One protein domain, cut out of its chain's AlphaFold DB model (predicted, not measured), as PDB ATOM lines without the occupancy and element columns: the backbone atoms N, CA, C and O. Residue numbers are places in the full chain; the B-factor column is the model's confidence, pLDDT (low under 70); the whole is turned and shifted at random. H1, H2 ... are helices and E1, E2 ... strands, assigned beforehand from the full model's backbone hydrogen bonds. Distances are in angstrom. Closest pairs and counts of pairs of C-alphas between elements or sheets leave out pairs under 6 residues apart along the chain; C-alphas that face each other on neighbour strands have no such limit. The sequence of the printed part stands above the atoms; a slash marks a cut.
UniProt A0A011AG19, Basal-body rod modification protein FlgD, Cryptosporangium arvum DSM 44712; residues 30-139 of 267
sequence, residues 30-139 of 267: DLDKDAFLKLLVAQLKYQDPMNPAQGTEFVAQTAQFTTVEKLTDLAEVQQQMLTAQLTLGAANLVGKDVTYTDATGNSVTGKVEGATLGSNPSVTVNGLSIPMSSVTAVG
ATOM      1  N   ASP A  30     138.616 143.417  86.570       60.31
ATOM      2  CA  ASP A  30     137.375 142.895  86.000       60.31
ATOM      3  C   ASP A  30     137.161 143.299  84.526       60.31
ATOM      4  O   ASP A  30     136.704 142.483  83.728       60.31
ATOM      5  N   LEU A  31     137.561 144.512  84.122       60.50
ATOM      6  CA  LEU A  31     137.417 145.000  82.744       60.50
ATOM      7  C   LEU A  31     138.378 144.301  81.766       60.50
ATOM      8  O   LEU A  31     138.001 144.046  80.620       60.50
ATOM      9  N   ASP A  32     139.584 143.941  82.213       70.62
ATOM     10  CA  ASP A  32     140.574 143.228  81.392       70.62
ATOM     11  C   ASP A  32     140.195 141.752  81.172       70.62
ATOM     12  O   ASP A  32     140.411 141.202  80.088       70.62
ATOM     13  N   LYS A  33     139.540 141.117  82.154       68.62
ATOM     14  CA  LYS A  33     139.021 139.742  82.037       68.62
ATOM     15  C   LYS A  33     137.843 139.655  81.071       68.62
ATOM     16  O   LYS A  33     137.802 138.746  80.245       68.62
ATOM     17  N   ASP A  34     136.929 140.623  81.102       72.88
ATOM     18  CA  ASP A  34     135.808 140.695  80.156       72.88
ATOM     19  C   ASP A  34     136.268 140.991  78.720       72.88
ATOM     20  O   ASP A  34     135.691 140.476  77.755       72.88
ATOM     21  N   ALA A  35     137.313 141.807  78.554       74.44
ATOM     22  CA  ALA A  35     137.944 142.046  77.257       74.44
ATOM     23  C   ALA A  35     138.646 140.783  76.730       74.44
ATOM     24  O   ALA A  35     138.519 140.448  75.547       74.44
ATOM     25  N   PHE A  36     139.311 140.033  77.611       68.44
ATOM     26  CA  PHE A  36     139.932 138.754  77.287       68.44
ATOM     27  C   PHE A  36     138.901 137.667  76.934       68.44
ATOM     28  O   PHE A  36     139.059 136.985  75.923       68.44
ATOM     29  N   LEU A  37     137.799 137.550  77.683       76.00
ATOM     30  CA  LEU A  37     136.705 136.618  77.376       76.00
ATOM     31  C   LEU A  37     136.024 136.954  76.041       76.00
ATOM     32  O   LEU A  37     135.686 136.049  75.279       76.00
ATOM     33  N   LYS A  38     135.876 138.238  75.697       71.44
ATOM     34  CA  LYS A  38     135.389 138.661  74.371       71.44
ATOM     35  C   LYS A  38     136.363 138.297  73.253       71.44
ATOM     36  O   LYS A  38     135.923 137.841  72.198       71.44
ATOM     37  N   LEU A  39     137.665 138.455  73.484       73.94
ATOM     38  CA  LEU A  39     138.696 138.040  72.534       73.94
ATOM     39  C   LEU A  39     138.718 136.513  72.364       73.94
ATOM     40  O   LEU A  39     138.856 136.024  71.247       73.94
ATOM     41  N   LEU A  40     138.490 135.761  73.439       69.12
ATOM     42  CA  LEU A  40     138.375 134.308  73.411       69.12
ATOM     43  C   LEU A  40     137.142 133.838  72.633       69.12
ATOM     44  O   LEU A  40     137.253 132.942  71.803       69.12
ATOM     45  N   VAL A  41     135.976 134.445  72.862       72.88
ATOM     46  CA  VAL A  41     134.751 134.138  72.104       72.88
ATOM     47  C   VAL A  41     134.933 134.491  70.625       72.88
ATOM     48  O   VAL A  41     134.489 133.740  69.755       72.88
ATOM     49  N   ALA A  42     135.633 135.588  70.322       71.75
ATOM     50  CA  ALA A  42     135.990 135.947  68.953       71.75
ATOM     51  C   ALA A  42     136.925 134.909  68.308       71.75
ATOM     52  O   ALA A  42     136.711 134.544  67.154       71.75
ATOM     53  N   GLN A  43     137.901 134.379  69.051       64.75
ATOM     54  CA  GLN A  43     138.764 133.294  68.583       64.75
ATOM     55  C   GLN A  43     137.983 131.988  68.416       64.75
ATOM     56  O   GLN A  43     138.097 131.375  67.372       64.75
ATOM     57  N   LEU A  44     137.113 131.591  69.346       65.31
ATOM     58  CA  LEU A  44     136.234 130.415  69.207       65.31
ATOM     59  C   LEU A  44     135.339 130.481  67.960       65.31
ATOM     60  O   LEU A  44     135.048 129.460  67.344       65.31
ATOM     61  N   LYS A  45     134.933 131.692  67.568       65.31
ATOM     62  CA  LYS A  45     134.146 131.944  66.357       65.31
ATOM     63  C   LYS A  45     134.978 131.877  65.060       65.31
ATOM     64  O   LYS A  45     134.390 131.771  63.988       65.31
ATOM     65  N   TYR A  46     136.311 131.949  65.146       68.88
ATOM     66  CA  TYR A  46     137.237 132.026  64.002       68.88
ATOM     67  C   TYR A  46     138.424 131.037  64.065       68.88
ATOM     68  O   TYR A  46     139.337 131.135  63.247       68.88
ATOM     69  N   GLN A  47     138.445 130.097  65.016       64.69
ATOM     70  CA  GLN A  47     139.509 129.104  65.170       64.69
ATOM     71  C   GLN A  47     139.338 128.000  64.128       64.69
ATOM     72  O   GLN A  47     138.280 127.383  64.007       64.69
ATOM     73  N   ASP A  48     140.414 127.751  63.393       60.84
ATOM     74  CA  ASP A  48     140.559 126.606  62.508       60.84
ATOM     75  C   ASP A  48     140.443 125.309  63.351       60.84
ATOM     76  O   ASP A  48     141.165 125.167  64.348       60.84
ATOM     77  N   PRO A  49     139.538 124.364  63.024       58.00
ATOM     78  CA  PRO A  49     139.181 123.206  63.860       58.00
ATOM     79  C   PRO A  49     140.326 122.238  64.206       58.00
ATOM     80  O   PRO A  49     140.118 121.294  64.968       58.00
ATOM     81  N   MET A  50     141.531 122.445  63.675       58.50
ATOM     82  CA  MET A  50     142.671 121.550  63.862       58.50
ATOM     83  C   MET A  50     143.481 121.770  65.150       58.50
ATOM     84  O   MET A  50     144.321 120.924  65.431       58.50
ATOM     85  N   ASN A  51     143.250 122.820  65.963       60.59
ATOM     86  CA  ASN A  51     143.923 122.959  67.278       60.59
ATOM     87  C   ASN A  51     143.169 123.782  68.364       60.59
ATOM     88  O   ASN A  51     143.714 124.740  68.914       60.59
ATOM     89  N   PRO A  52     141.958 123.375  68.787       62.66
ATOM     90  CA  PRO A  52     141.214 124.041  69.871       62.66
ATOM     91  C   PRO A  52     141.807 123.855  71.289       62.66
ATOM     92  O   PRO A  52     141.371 124.504  72.243       62.66
ATOM     93  N   ALA A  53     142.795 122.971  71.464       65.62
ATOM     94  CA  ALA A  53     143.287 122.569  72.784       65.62
ATOM     95  C   ALA A  53     144.080 123.669  73.521       65.62
ATOM     96  O   ALA A  53     143.884 123.866  74.716       65.62
ATOM     97  N   GLN A  54     144.932 124.428  72.819       67.50
ATOM     98  CA  GLN A  54     145.835 125.398  73.466       67.50
ATOM     99  C   GLN A  54     145.096 126.613  74.049       67.50
ATOM    100  O   GLN A  54     145.425 127.073  75.140       67.50
ATOM    101  N   GLY A  55     144.064 127.110  73.355       69.56
ATOM    102  CA  GLY A  55     143.223 128.196  73.869       69.56
ATOM    103  C   GLY A  55     142.365 127.756  75.057       69.56
ATOM    104  O   GLY A  55     142.171 128.521  75.995       69.56
ATOM    105  N   THR A  56     141.906 126.502  75.057       76.06
ATOM    106  CA  THR A  56     141.083 125.946  76.142       76.06
ATOM    107  C   THR A  56     141.895 125.744  77.426       76.06
ATOM    108  O   THR A  56     141.414 126.084  78.505       76.06
ATOM    109  N   GLU A  57     143.140 125.270  77.323       78.50
ATOM    110  CA  GLU A  57     144.048 125.068  78.464       78.50
ATOM    111  C   GLU A  57     144.384 126.396  79.172       78.50
ATOM    112  O   GLU A  57     144.277 126.508  80.393       78.50
ATOM    113  N   PHE A  58     144.708 127.446  78.408       76.56
ATOM    114  CA  PHE A  58     145.022 128.766  78.965       76.56
ATOM    115  C   PHE A  58     143.813 129.421  79.655       76.56
ATOM    116  O   PHE A  58     143.944 130.061  80.701       76.56
ATOM    117  N   VAL A  59     142.611 129.226  79.107       77.94
ATOM    118  CA  VAL A  59     141.362 129.710  79.713       77.94
ATOM    119  C   VAL A  59     141.025 128.938  80.970       77.94
ATOM    120  O   VAL A  59     140.628 129.552  81.953       77.94
ATOM    121  N   ALA A  60     141.206 127.617  80.969       83.81
ATOM    122  CA  ALA A  60     141.000 126.802  82.156       83.81
ATOM    123  C   ALA A  60     141.926 127.257  83.296       83.81
ATOM    124  O   ALA A  60     141.458 127.452  84.418       83.81
ATOM    125  N   GLN A  61     143.201 127.525  83.002       81.50
ATOM    126  CA  GLN A  61     144.158 128.049  83.982       81.50
ATOM    127  C   GLN A  61     143.785 129.465  84.448       81.50
ATOM    128  O   GLN A  61     143.751 129.737  85.647       81.50
ATOM    129  N   THR A  62     143.413 130.365  83.534       85.81
ATOM    130  CA  THR A  62     143.006 131.739  83.888       85.81
ATOM    131  C   THR A  62     141.702 131.768  84.691       85.81
ATOM    132  O   THR A  62     141.564 132.556  85.627       85.81
ATOM    133  N   ALA A  63     140.745 130.895  84.374       84.94
ATOM    134  CA  ALA A  63     139.499 130.746  85.116       84.94
ATOM    135  C   ALA A  63     139.753 130.225  86.537       84.94
ATOM    136  O   ALA A  63     139.113 130.699  87.478       84.94
ATOM    137  N   GLN A  64     140.718 129.314  86.718       85.69
ATOM    138  CA  GLN A  64     141.152 128.867  88.045       85.69
ATOM    139  C   GLN A  64     141.736 130.028  88.857       85.69
ATOM    140  O   GLN A  64     141.287 130.257  89.979       85.69
ATOM    141  N   PHE A  65     142.651 130.817  88.282       85.00
ATOM    142  CA  PHE A  65     143.202 131.998  88.960       85.00
ATOM    143  C   PHE A  65     142.128 133.048  89.264       85.00
ATOM    144  O   PHE A  65     142.049 133.532  90.389       85.00
ATOM    145  N   THR A  66     141.234 133.330  88.315       87.00
ATOM    146  CA  THR A  66     140.118 134.272  88.510       87.00
ATOM    147  C   THR A  66     139.184 133.811  89.624       87.00
ATOM    148  O   THR A  66     138.711 134.629  90.406       87.00
ATOM    149  N   THR A  67     138.934 132.504  89.730       88.69
ATOM    150  CA  THR A  67     138.121 131.943  90.815       88.69
ATOM    151  C   THR A  67     138.811 132.134  92.163       88.69
ATOM    152  O   THR A  67     138.159 132.546  93.116       88.69
ATOM    153  N   VAL A  68     140.125 131.905  92.257       92.50
ATOM    154  CA  VAL A  68     140.890 132.127  93.498       92.50
ATOM    155  C   VAL A  68     140.917 133.604  93.885       92.50
ATOM    156  O   VAL A  68     140.706 133.933  95.052       92.50
ATOM    157  N   GLU A  69     141.109 134.503  92.921       90.38
ATOM    158  CA  GLU A  69     141.039 135.947  93.159       90.38
ATOM    159  C   GLU A  69     139.648 136.351  93.647       90.38
ATOM    160  O   GLU A  69     139.539 137.022  94.665       90.38
ATOM    161  N   LYS A  70     138.572 135.862  93.020       87.62
ATOM    162  CA  LYS A  70     137.204 136.160  93.469       87.62
ATOM    163  C   LYS A  70     136.864 135.561  94.831       87.62
ATOM    164  O   LYS A  70     136.121 136.178  95.590       87.62
ATOM    165  N   LEU A  71     137.413 134.397  95.173       92.94
ATOM    166  CA  LEU A  71     137.314 133.846  96.528       92.94
ATOM    167  C   LEU A  71     138.080 134.707  97.541       92.94
ATOM    168  O   LEU A  71     137.610 134.882  98.663       92.94
ATOM    169  N   THR A  72     139.220 135.272  97.139       94.56
ATOM    170  CA  THR A  72     140.004 136.202  97.963       94.56
ATOM    171  C   THR A  72     139.254 137.522  98.162       94.56
ATOM    172  O   THR A  72     139.089 137.941  99.306       94.56
ATOM    173  N   ASP A  73     138.695 138.109  97.098       94.12
ATOM    174  CA  ASP A  73     137.842 139.306  97.159       94.12
ATOM    175  C   ASP A  73     136.647 139.072  98.100       94.12
ATOM    176  O   ASP A  73     136.321 139.904  98.948       94.12
ATOM    177  N   LEU A  74     135.990 137.910  97.985       95.25
ATOM    178  CA  LEU A  74     134.860 137.548  98.840       95.25
ATOM    179  C   LEU A  74     135.275 137.410 100.310       95.25
ATOM    180  O   LEU A  74     134.543 137.862 101.195       95.25
ATOM    181  N   ALA A  75     136.431 136.798 100.577       95.44
ATOM    182  CA  ALA A  75     136.977 136.691 101.926       95.44
ATOM    183  C   ALA A  75     137.300 138.076 102.511       95.44
ATOM    184  O   ALA A  75     137.004 138.327 103.679       95.44
ATOM    185  N   GLU A  76     137.826 139.000 101.703       95.50
ATOM    186  CA  GLU A  76     138.087 140.378 102.126       95.50
ATOM    187  C   GLU A  76     136.790 141.130 102.446       95.50
ATOM    188  O   GLU A  76     136.675 141.729 103.517       95.50
ATOM    189  N   VAL A  77     135.771 141.037 101.587       94.88
ATOM    190  CA  VAL A  77     134.450 141.638 101.845       94.88
ATOM    191  C   VAL A  77     133.809 141.044 103.105       94.88
ATOM    192  O   VAL A  77     133.226 141.774 103.912       94.88
ATOM    193  N   GLN A  78     133.936 139.734 103.327       95.12
ATOM    194  CA  GLN A  78     133.451 139.090 104.550       95.12
ATOM    195  C   GLN A  78     134.199 139.602 105.790       95.12
ATOM    196  O   GLN A  78     133.563 139.890 106.809       95.12
ATOM    197  N   GLN A  79     135.520 139.766 105.706       92.94
ATOM    198  CA  GLN A  79     136.327 140.325 106.786       92.94
ATOM    199  C   GLN A  79     135.940 141.780 107.078       92.94
ATOM    200  O   GLN A  79     135.802 142.149 108.243       92.94
ATOM    201  N   GLN A  80     135.692 142.592 106.049       92.81
ATOM    202  CA  GLN A  80     135.200 143.963 106.204       92.81
ATOM    203  C   GLN A  80     133.826 144.002 106.883       92.81
ATOM    204  O   GLN A  80     133.608 144.821 107.778       92.81
ATOM    205  N   MET A  81     132.915 143.095 106.515       94.12
ATOM    206  CA  MET A  81     131.601 142.981 107.153       94.12
ATOM    207  C   MET A  81     131.728 142.590 108.631       94.12
ATOM    208  O   MET A  81     131.114 143.228 109.489       94.12
ATOM    209  N   LEU A  82     132.582 141.612 108.950       92.56
ATOM    210  CA  LEU A  82     132.877 141.234 110.332       92.56
ATOM    211  C   LEU A  82     133.465 142.414 111.116       92.56
ATOM    212  O   LEU A  82     133.015 142.703 112.225       92.56
ATOM    213  N   THR A  83     134.423 143.137 110.539       92.25
ATOM    214  CA  THR A  83     135.021 144.326 111.155       92.25
ATOM    215  C   THR A  83     133.978 145.419 111.396       92.25
ATOM    216  O   THR A  83     133.973 146.019 112.471       92.25
ATOM    217  N   ALA A  84     133.054 145.653 110.462       92.56
ATOM    218  CA  ALA A  84     131.957 146.605 110.640       92.56
ATOM    219  C   ALA A  84     131.010 146.179 111.777       92.56
ATOM    220  O   ALA A  84     130.670 146.996 112.636       92.56
ATOM    221  N   GLN A  85     130.652 144.892 111.842       92.88
ATOM    222  CA  GLN A  85     129.821 144.337 112.912       92.88
ATOM    223  C   GLN A  85     130.497 144.463 114.283       92.88
ATOM    224  O   GLN A  85     129.864 144.875 115.258       92.88
ATOM    225  N   LEU A  86     131.790 144.148 114.367       92.19
ATOM    226  CA  LEU A  86     132.567 144.283 115.597       92.19
ATOM    227  C   LEU A  86     132.759 145.749 115.996       92.19
ATOM    228  O   LEU A  86     132.723 146.058 117.181       92.19
ATOM    229  N   THR A  87     132.913 146.653 115.028       91.88
ATOM    230  CA  THR A  87     133.017 148.101 115.260       91.88
ATOM    231  C   THR A  87     131.727 148.657 115.859       91.88
ATOM    232  O   THR A  87     131.764 149.369 116.864       91.88
ATOM    233  N   LEU A  88     130.574 148.280 115.297       92.44
ATOM    234  CA  LEU A  88     129.263 148.600 115.868       92.44
ATOM    235  C   LEU A  88     129.103 147.982 117.262       92.44
ATOM    236  O   LEU A  88     128.591 148.635 118.170       92.44
ATOM    237  N   GLY A  89     129.570 146.747 117.455       91.31
ATOM    238  CA  GLY A  89     129.621 146.097 118.762       91.31
ATOM    239  C   GLY A  89     130.415 146.918 119.777       91.31
ATOM    240  O   GLY A  89     129.860 147.313 120.796       91.31
ATOM    241  N   ALA A  90     131.670 147.243 119.468       91.00
ATOM    242  CA  ALA A  90     132.577 148.001 120.326       91.00
ATOM    243  C   ALA A  90     132.017 149.386 120.681       91.00
ATOM    244  O   ALA A  90     132.029 149.770 121.850       91.00
ATOM    245  N   ALA A  91     131.444 150.102 119.707       90.81
ATOM    246  CA  ALA A  91     130.793 151.391 119.939       90.81
ATOM    247  C   ALA A  91     129.630 151.286 120.945       90.81
ATOM    248  O   ALA A  91     129.471 152.152 121.800       90.81
ATOM    249  N   ASN A  92     128.857 150.196 120.898       92.00
ATOM    250  CA  ASN A  92     127.760 149.938 121.836       92.00
ATOM    251  C   ASN A  92     128.217 149.485 123.232       92.00
ATOM    252  O   ASN A  92     127.381 149.405 124.141       92.00
ATOM    253  N   LEU A  93     129.494 149.133 123.402       91.06
ATOM    254  CA  LEU A  93     130.074 148.765 124.695       91.06
ATOM    255  C   LEU A  93     130.638 149.965 125.444       91.06
ATOM    256  O   LEU A  93     130.757 149.888 126.663       91.06
ATOM    257  N   VAL A  94     130.947 151.065 124.753       92.81
ATOM    258  CA  VAL A  94     131.430 152.291 125.396       92.81
ATOM    259  C   VAL A  94     130.434 152.738 126.463       92.81
ATOM    260  O   VAL A  94     129.236 152.868 126.214       92.81
ATOM    261  N   GLY A  95     130.924 152.933 127.686       90.44
ATOM    262  CA  GLY A  95     130.087 153.289 128.826       90.44
ATOM    263  C   GLY A  95     129.336 152.123 129.482       90.44
ATOM    264  O   GLY A  95     128.595 152.375 130.432       90.44
ATOM    265  N   LYS A  96     129.532 150.872 129.055       91.50
ATOM    266  CA  LYS A  96     129.026 149.676 129.749       91.50
ATOM    267  C   LYS A  96     130.126 149.018 130.575       91.50
ATOM    268  O   LYS A  96     131.311 149.195 130.303       91.50
ATOM    269  N   ASP A  97     129.719 148.261 131.587       91.19
ATOM    270  CA  ASP A  97     130.617 147.337 132.278       91.19
ATOM    271  C   ASP A  97     130.808 146.099 131.403       91.19
ATOM    272  O   ASP A  97     129.828 145.519 130.929       91.19
ATOM    273  N   VAL A  98     132.051 145.699 131.166       91.75
ATOM    274  CA  VAL A  98     132.392 144.495 130.402       91.75
ATOM    275  C   VAL A  98     133.343 143.630 131.209       91.75
ATOM    276  O   VAL A  98     134.192 144.140 131.943       91.75
ATOM    277  N   THR A  99     133.204 142.318 131.059       90.94
ATOM    278  CA  THR A  99     134.145 141.341 131.604       90.94
ATOM    279  C   THR A  99     135.028 140.839 130.470       90.94
ATOM    280  O   THR A  99     134.525 140.451 129.413       90.94
ATOM    281  N   TYR A 100     136.340 140.857 130.678       90.75
ATOM    282  CA  TYR A 100     137.330 140.378 129.719       90.75
ATOM    283  C   TYR A 100     138.361 139.476 130.393       90.75
ATOM    284  O   TYR A 100     138.560 139.534 131.608       90.75
ATOM    285  N   THR A 101     139.016 138.641 129.595       89.50
ATOM    286  CA  THR A 101     140.116 137.791 130.057       89.50
ATOM    287  C   THR A 101     141.444 138.511 129.844       89.50
ATOM    288  O   THR A 101     141.774 138.869 128.713       89.50
ATOM    289  N   ASP A 102     142.197 138.732 130.921       84.06
ATOM    290  CA  ASP A 102     143.540 139.324 130.866       84.06
ATOM    291  C   ASP A 102     144.585 138.314 130.340       84.06
ATOM    292  O   ASP A 102     144.322 137.110 130.267       84.06
ATOM    293  N   ALA A 103     145.797 138.770 130.014       80.44
ATOM    294  CA  ALA A 103     146.906 137.948 129.520       80.44
ATOM    295  C   ALA A 103     147.288 136.795 130.471       80.44
ATOM    296  O   ALA A 103     147.851 135.791 130.039       80.44
ATOM    297  N   THR A 104     146.957 136.912 131.760       82.69
ATOM    298  CA  THR A 104     147.161 135.866 132.775       82.69
ATOM    299  C   THR A 104     145.988 134.885 132.896       82.69
ATOM    300  O   THR A 104     146.004 134.035 133.783       82.69
ATOM    301  N   GLY A 105     144.951 135.003 132.060       82.31
ATOM    302  CA  GLY A 105     143.769 134.133 132.070       82.31
ATOM    303  C   GLY A 105     142.697 134.497 133.107       82.31
ATOM    304  O   GLY A 105     141.712 133.776 133.246       82.31
ATOM    305  N   ASN A 106     142.859 135.609 133.828       84.12
ATOM    306  CA  ASN A 106     141.907 136.044 134.852       84.12
ATOM    307  C   ASN A 106     140.766 136.866 134.241       84.12
ATOM    308  O   ASN A 106     141.003 137.711 133.381       84.12
ATOM    309  N   SER A 107     139.535 136.653 134.717       87.44
ATOM    310  CA  SER A 107     138.379 137.480 134.342       87.44
ATOM    311  C   SER A 107     138.382 138.790 135.125       87.44
ATOM    312  O   SER A 107     138.201 138.794 136.344       87.44
ATOM    313  N   VAL A 108     138.563 139.902 134.423       88.75
ATOM    314  CA  VAL A 108     138.543 141.259 134.977       88.75
ATOM    315  C   VAL A 108     137.298 141.970 134.466       88.75
ATOM    316  O   VAL A 108     136.946 141.858 133.295       88.75
ATOM    317  N   THR A 109     136.605 142.689 135.347       90.12
ATOM    318  CA  THR A 109     135.443 143.507 134.973       90.12
ATOM    319  C   THR A 109     135.789 144.979 135.114       90.12
ATOM    320  O   THR A 109     136.347 145.385 136.133       90.12
ATOM    321  N   GLY A 110     135.444 145.777 134.109       89.88
ATOM    322  CA  GLY A 110     135.663 147.217 134.139       89.88
ATOM    323  C   GLY A 110     134.722 147.977 133.213       89.88
ATOM    324  O   GLY A 110     134.091 147.409 132.321       89.88
ATOM    325  N   LYS A 111     134.638 149.285 133.449       92.88
ATOM    326  CA  LYS A 111     133.876 150.224 132.630       92.88
ATOM    327  C   LYS A 111     134.646 150.499 131.339       92.88
ATOM    328  O   LYS A 111     135.821 150.856 131.396       92.88
ATOM    329  N   VAL A 112     133.991 150.384 130.185       92.62
ATOM    330  CA  VAL A 112     134.600 150.784 128.909       92.62
ATOM    331  C   VAL A 112     134.650 152.307 128.815       92.62
ATOM    332  O   VAL A 112     133.614 152.974 128.875       92.62
ATOM    333  N   GLU A 113     135.852 152.846 128.640       91.38
ATOM    334  CA  GLU A 113     136.136 154.283 128.529       91.38
ATOM    335  C   GLU A 113     136.070 154.771 127.078       91.38
ATOM    336  O   GLU A 113     135.685 155.909 126.817       91.38
ATOM    337  N   GLY A 114     136.394 153.901 126.121       89.44
ATOM    338  CA  GLY A 114     136.392 154.222 124.698       89.44
ATOM    339  C   GLY A 114     136.479 152.979 123.821       89.44
ATOM    340  O   GLY A 114     136.655 151.867 124.313       89.44
ATOM    341  N   ALA A 115     136.343 153.169 122.512       91.00
ATOM    342  CA  ALA A 115     136.525 152.121 121.517       91.00
ATOM    343  C   ALA A 115     137.469 152.622 120.424       91.00
ATOM    344  O   ALA A 115     137.366 153.769 119.987       91.00
ATOM    345  N   THR A 116     138.371 151.755 119.976       90.50
ATOM    346  CA  THR A 116     139.215 152.010 118.809       90.50
ATOM    347  C   THR A 116     138.554 151.375 117.600       90.50
ATOM    348  O   THR A 116     138.290 150.172 117.584       90.50
ATOM    349  N   LEU A 117     138.272 152.195 116.589       88.75
ATOM    350  CA  LEU A 117     137.697 151.769 115.321       88.75
ATOM    351  C   LEU A 117     138.838 151.591 114.315       88.75
ATOM    352  O   LEU A 117     139.714 152.447 114.204       88.75
ATOM    353  N   GLY A 118     138.843 150.482 113.584       82.81
ATOM    354  CA  GLY A 118     139.885 150.166 112.614       82.81
ATOM    355  C   GLY A 118     139.750 148.733 112.124       82.81
ATOM    356  O   GLY A 118     138.752 148.074 112.406       82.81
ATOM    357  N   SER A 119     140.767 148.228 111.425       79.75
ATOM    358  CA  SER A 119     140.758 146.853 110.901       79.75
ATOM    359  C   SER A 119     140.565 145.801 112.001       79.75
ATOM    360  O   SER A 119     139.964 144.761 111.750       79.75
ATOM    361  N   ASN A 120     141.014 146.111 113.225       86.31
ATOM    362  CA  ASN A 120     140.844 145.295 114.426       86.31
ATOM    363  C   ASN A 120     140.225 146.138 115.552       86.31
ATOM    364  O   ASN A 120     140.960 146.791 116.295       86.31
ATOM    365  N   PRO A 121     138.890 146.171 115.675       90.62
ATOM    366  CA  PRO A 121     138.228 146.966 116.696       90.62
ATOM    367  C   PRO A 121     138.519 146.434 118.105       90.62
ATOM    368  O   PRO A 121     138.478 145.226 118.369       90.62
ATOM    369  N   SER A 122     138.786 147.358 119.021       91.88
ATOM    370  CA  SER A 122     139.076 147.081 120.428       91.88
ATOM    371  C   SER A 122     138.323 148.046 121.341       91.88
ATOM    372  O   SER A 122     137.901 149.127 120.925       91.88
ATOM    373  N   VAL A 123     138.147 147.652 122.598       92.25
ATOM    374  CA  VAL A 123     137.564 148.479 123.658       92.25
ATOM    375  C   VAL A 123     138.635 148.837 124.678       92.25
ATOM    376  O   VAL A 123     139.467 148.006 125.033       92.25
ATOM    377  N   THR A 124     138.631 150.074 125.155       92.00
ATOM    378  CA  THR A 124     139.562 150.547 126.180       92.00
ATOM    379  C   THR A 124     138.916 150.422 127.552       92.00
ATOM    380  O   THR A 124     137.876 151.033 127.800       92.00
ATOM    381  N   VAL A 125     139.524 149.639 128.442       90.38
ATOM    382  CA  VAL A 125     139.073 149.437 129.827       90.38
ATOM    383  C   VAL A 125     140.249 149.725 130.758       90.38
ATOM    384  O   VAL A 125     141.303 149.110 130.611       90.38
ATOM    385  N   ASN A 126     140.095 150.664 131.698       85.56
ATOM    386  CA  ASN A 126     141.171 151.126 132.594       85.56
ATOM    387  C   ASN A 126     142.457 151.551 131.841       85.56
ATOM    388  O   ASN A 126     143.565 151.197 132.246       85.56
ATOM    389  N   GLY A 127     142.325 152.238 130.700       83.31
ATOM    390  CA  GLY A 127     143.461 152.613 129.843       83.31
ATOM    391  C   GLY A 127     144.108 151.483 129.019       83.31
ATOM    392  O   GLY A 127     145.018 151.762 128.238       83.31
ATOM    393  N   LEU A 128     143.648 150.230 129.129       86.69
ATOM    394  CA  LEU A 128     144.154 149.093 128.346       86.69
ATOM    395  C   LEU A 128     143.256 148.808 127.139       86.69
ATOM    396  O   LEU A 128     142.039 148.722 127.274       86.69
ATOM    397  N   SER A 129     143.854 148.632 125.957       89.31
ATOM    398  CA  SER A 129     143.136 148.254 124.732       89.31
ATOM    399  C   SER A 129     142.916 146.742 124.684       89.31
ATOM    400  O   SER A 129     143.848 145.984 124.414       89.31
ATOM    401  N   ILE A 130     141.675 146.315 124.898       89.81
ATOM    402  CA  ILE A 130     141.249 144.917 124.892       89.81
ATOM    403  C   ILE A 130     140.552 144.603 123.560       89.81
ATOM    404  O   ILE A 130     139.583 145.281 123.204       89.81
ATOM    405  N   PRO A 131     141.006 143.601 122.790       90.62
ATOM    406  CA  PRO A 131     140.343 143.232 121.547       90.62
ATOM    407  C   PRO A 131     138.947 142.664 121.829       90.62
ATOM    408  O   PRO A 131     138.723 141.997 122.841       90.62
ATOM    409  N   MET A 132     138.012 142.871 120.898       89.12
ATOM    410  CA  MET A 132     136.638 142.358 121.024       89.12
ATOM    411  C   MET A 132     136.565 140.829 121.189       89.12
ATOM    412  O   MET A 132     135.588 140.324 121.731       89.12
ATOM    413  N   SER A 133     137.596 140.090 120.767       88.88
ATOM    414  CA  SER A 133     137.708 138.636 120.942       88.88
ATOM    415  C   SER A 133     137.946 138.189 122.389       88.88
ATOM    416  O   SER A 133     137.643 137.046 122.720       88.88
ATOM    417  N   SER A 134     138.482 139.059 123.248       86.31
ATOM    418  CA  SER A 134     138.781 138.747 124.655       86.31
ATOM    419  C   SER A 134     137.652 139.138 125.614       86.31
ATOM    420  O   SER A 134     137.745 138.860 126.811       86.31
ATOM    421  N   VAL A 135     136.596 139.787 125.112       87.19
ATOM    422  CA  VAL A 135     135.412 140.159 125.894       87.19
ATOM    423  C   VAL A 135     134.525 138.929 126.058       87.19
ATOM    424  O   VAL A 135     134.038 138.367 125.080       87.19
ATOM    425  N   THR A 136     134.308 138.508 127.300       88.00
ATOM    426  CA  THR A 136     133.541 137.298 127.627       88.00
ATOM    427  C   THR A 136     132.099 137.603 128.013       88.00
ATOM    428  O   THR A 136     131.223 136.765 127.802       88.00
ATOM    429  N   ALA A 137     131.821 138.795 128.545       84.94
ATOM    430  CA  ALA A 137     130.470 139.217 128.895       84.94
ATOM    431  C   ALA A 137     130.299 140.742 128.869       84.94
ATOM    432  O   ALA A 137     131.249 141.505 129.051       84.94
ATOM    433  N   VAL A 138     129.049 141.175 128.691       85.75
ATOM    434  CA  VAL A 138     128.625 142.579 128.763       85.75
ATOM    435  C   VAL A 138     127.599 142.709 129.881       85.75
ATOM    436  O   VAL A 138     126.584 142.013 129.883       85.75
ATOM    437  N   GLY A 139     127.850 143.618 130.814       76.75
ATOM    438  CA  GLY A 139     127.071 143.822 132.028       76.75
ATOM    439  C   GLY A 139     127.784 143.308 133.278       76.75
ATOM    440  O   GLY A 139     128.802 142.624 133.221       76.75
TER     441      GLY A 139
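This is residues 30 to 139 of the 267 residues of the protein "Basal-body rod modification protein FlgD" of Cryptosporangium arvum DSM 44712 (UniProt A0A011AG19). One long helix, H2, makes the length; a small, strongly twisted antiparallel sheet sits as a head at its last turns, and at its other end the shorter H1 folds back loosely. Residues 67 to 78 of H2 stand free between the two ends. The 110 printed residues hold two named helices, then five named strands, H1 H2 E1 E2 E3 E4 E5, with sheet order E4 E3 E2 E1 E5, class mixed. The whole is extended, with a radius of gyration of the C-alphas of 25.2 A and spans of 75 by 25 by 19 A.

H1, residues 30 to 44, and H2, residues 53 to 93, are close but not clearly touching: their closest C-alphas, of Leu 40 and Gly 55, are 7.8 A apart. They run opposite ways at a shallow tilt of 22 degrees. In both helices every O i to N i+4 pair is within hydrogen-bond range. E1, residues 97 to 101, E2, residues 107 to 116, E3, residues 122 to 125, and E4, residues 128 to 131, form a meander, each strand the antiparallel neighbour of the one before. E2 bends by 87 degrees at residue 113; its pairing is staggered, with E1 over residues 107 to 111 and with E3 over 112 to 116. N 108 and O 100 are 2.8 A apart, N 124 and O 114 2.8 A, and N 130 and O 123 2.8 A. E5, residues 135 to 138, is an edge strand antiparallel to E1, with N 99 and O 137 at 2.9 A. H2 only grazes the sheet, with residues 86 to 93; the closest C-alphas of H2 and E2, of Ala 90 and Ala 115, are 5.8 A apart.

H1 begins at C-alpha 30 (137.375, 142.895, 86.000) and is 21.0 A long. H2 is 59.6 A long and ends at C-alpha 93 (130.074, 148.765, 124.695). E2 is 21.3 A long. E5 ends at C-alpha 138 (128.625, 142.579, 128.763).

The two C-alphas farthest apart, of Met 50 and Gly 110, are 75.1 A apart. The printed part has no cut and no long link. Mean pLDDT of the printed part is 83.6; 18 residues are under 70, among them residues 43 to 55.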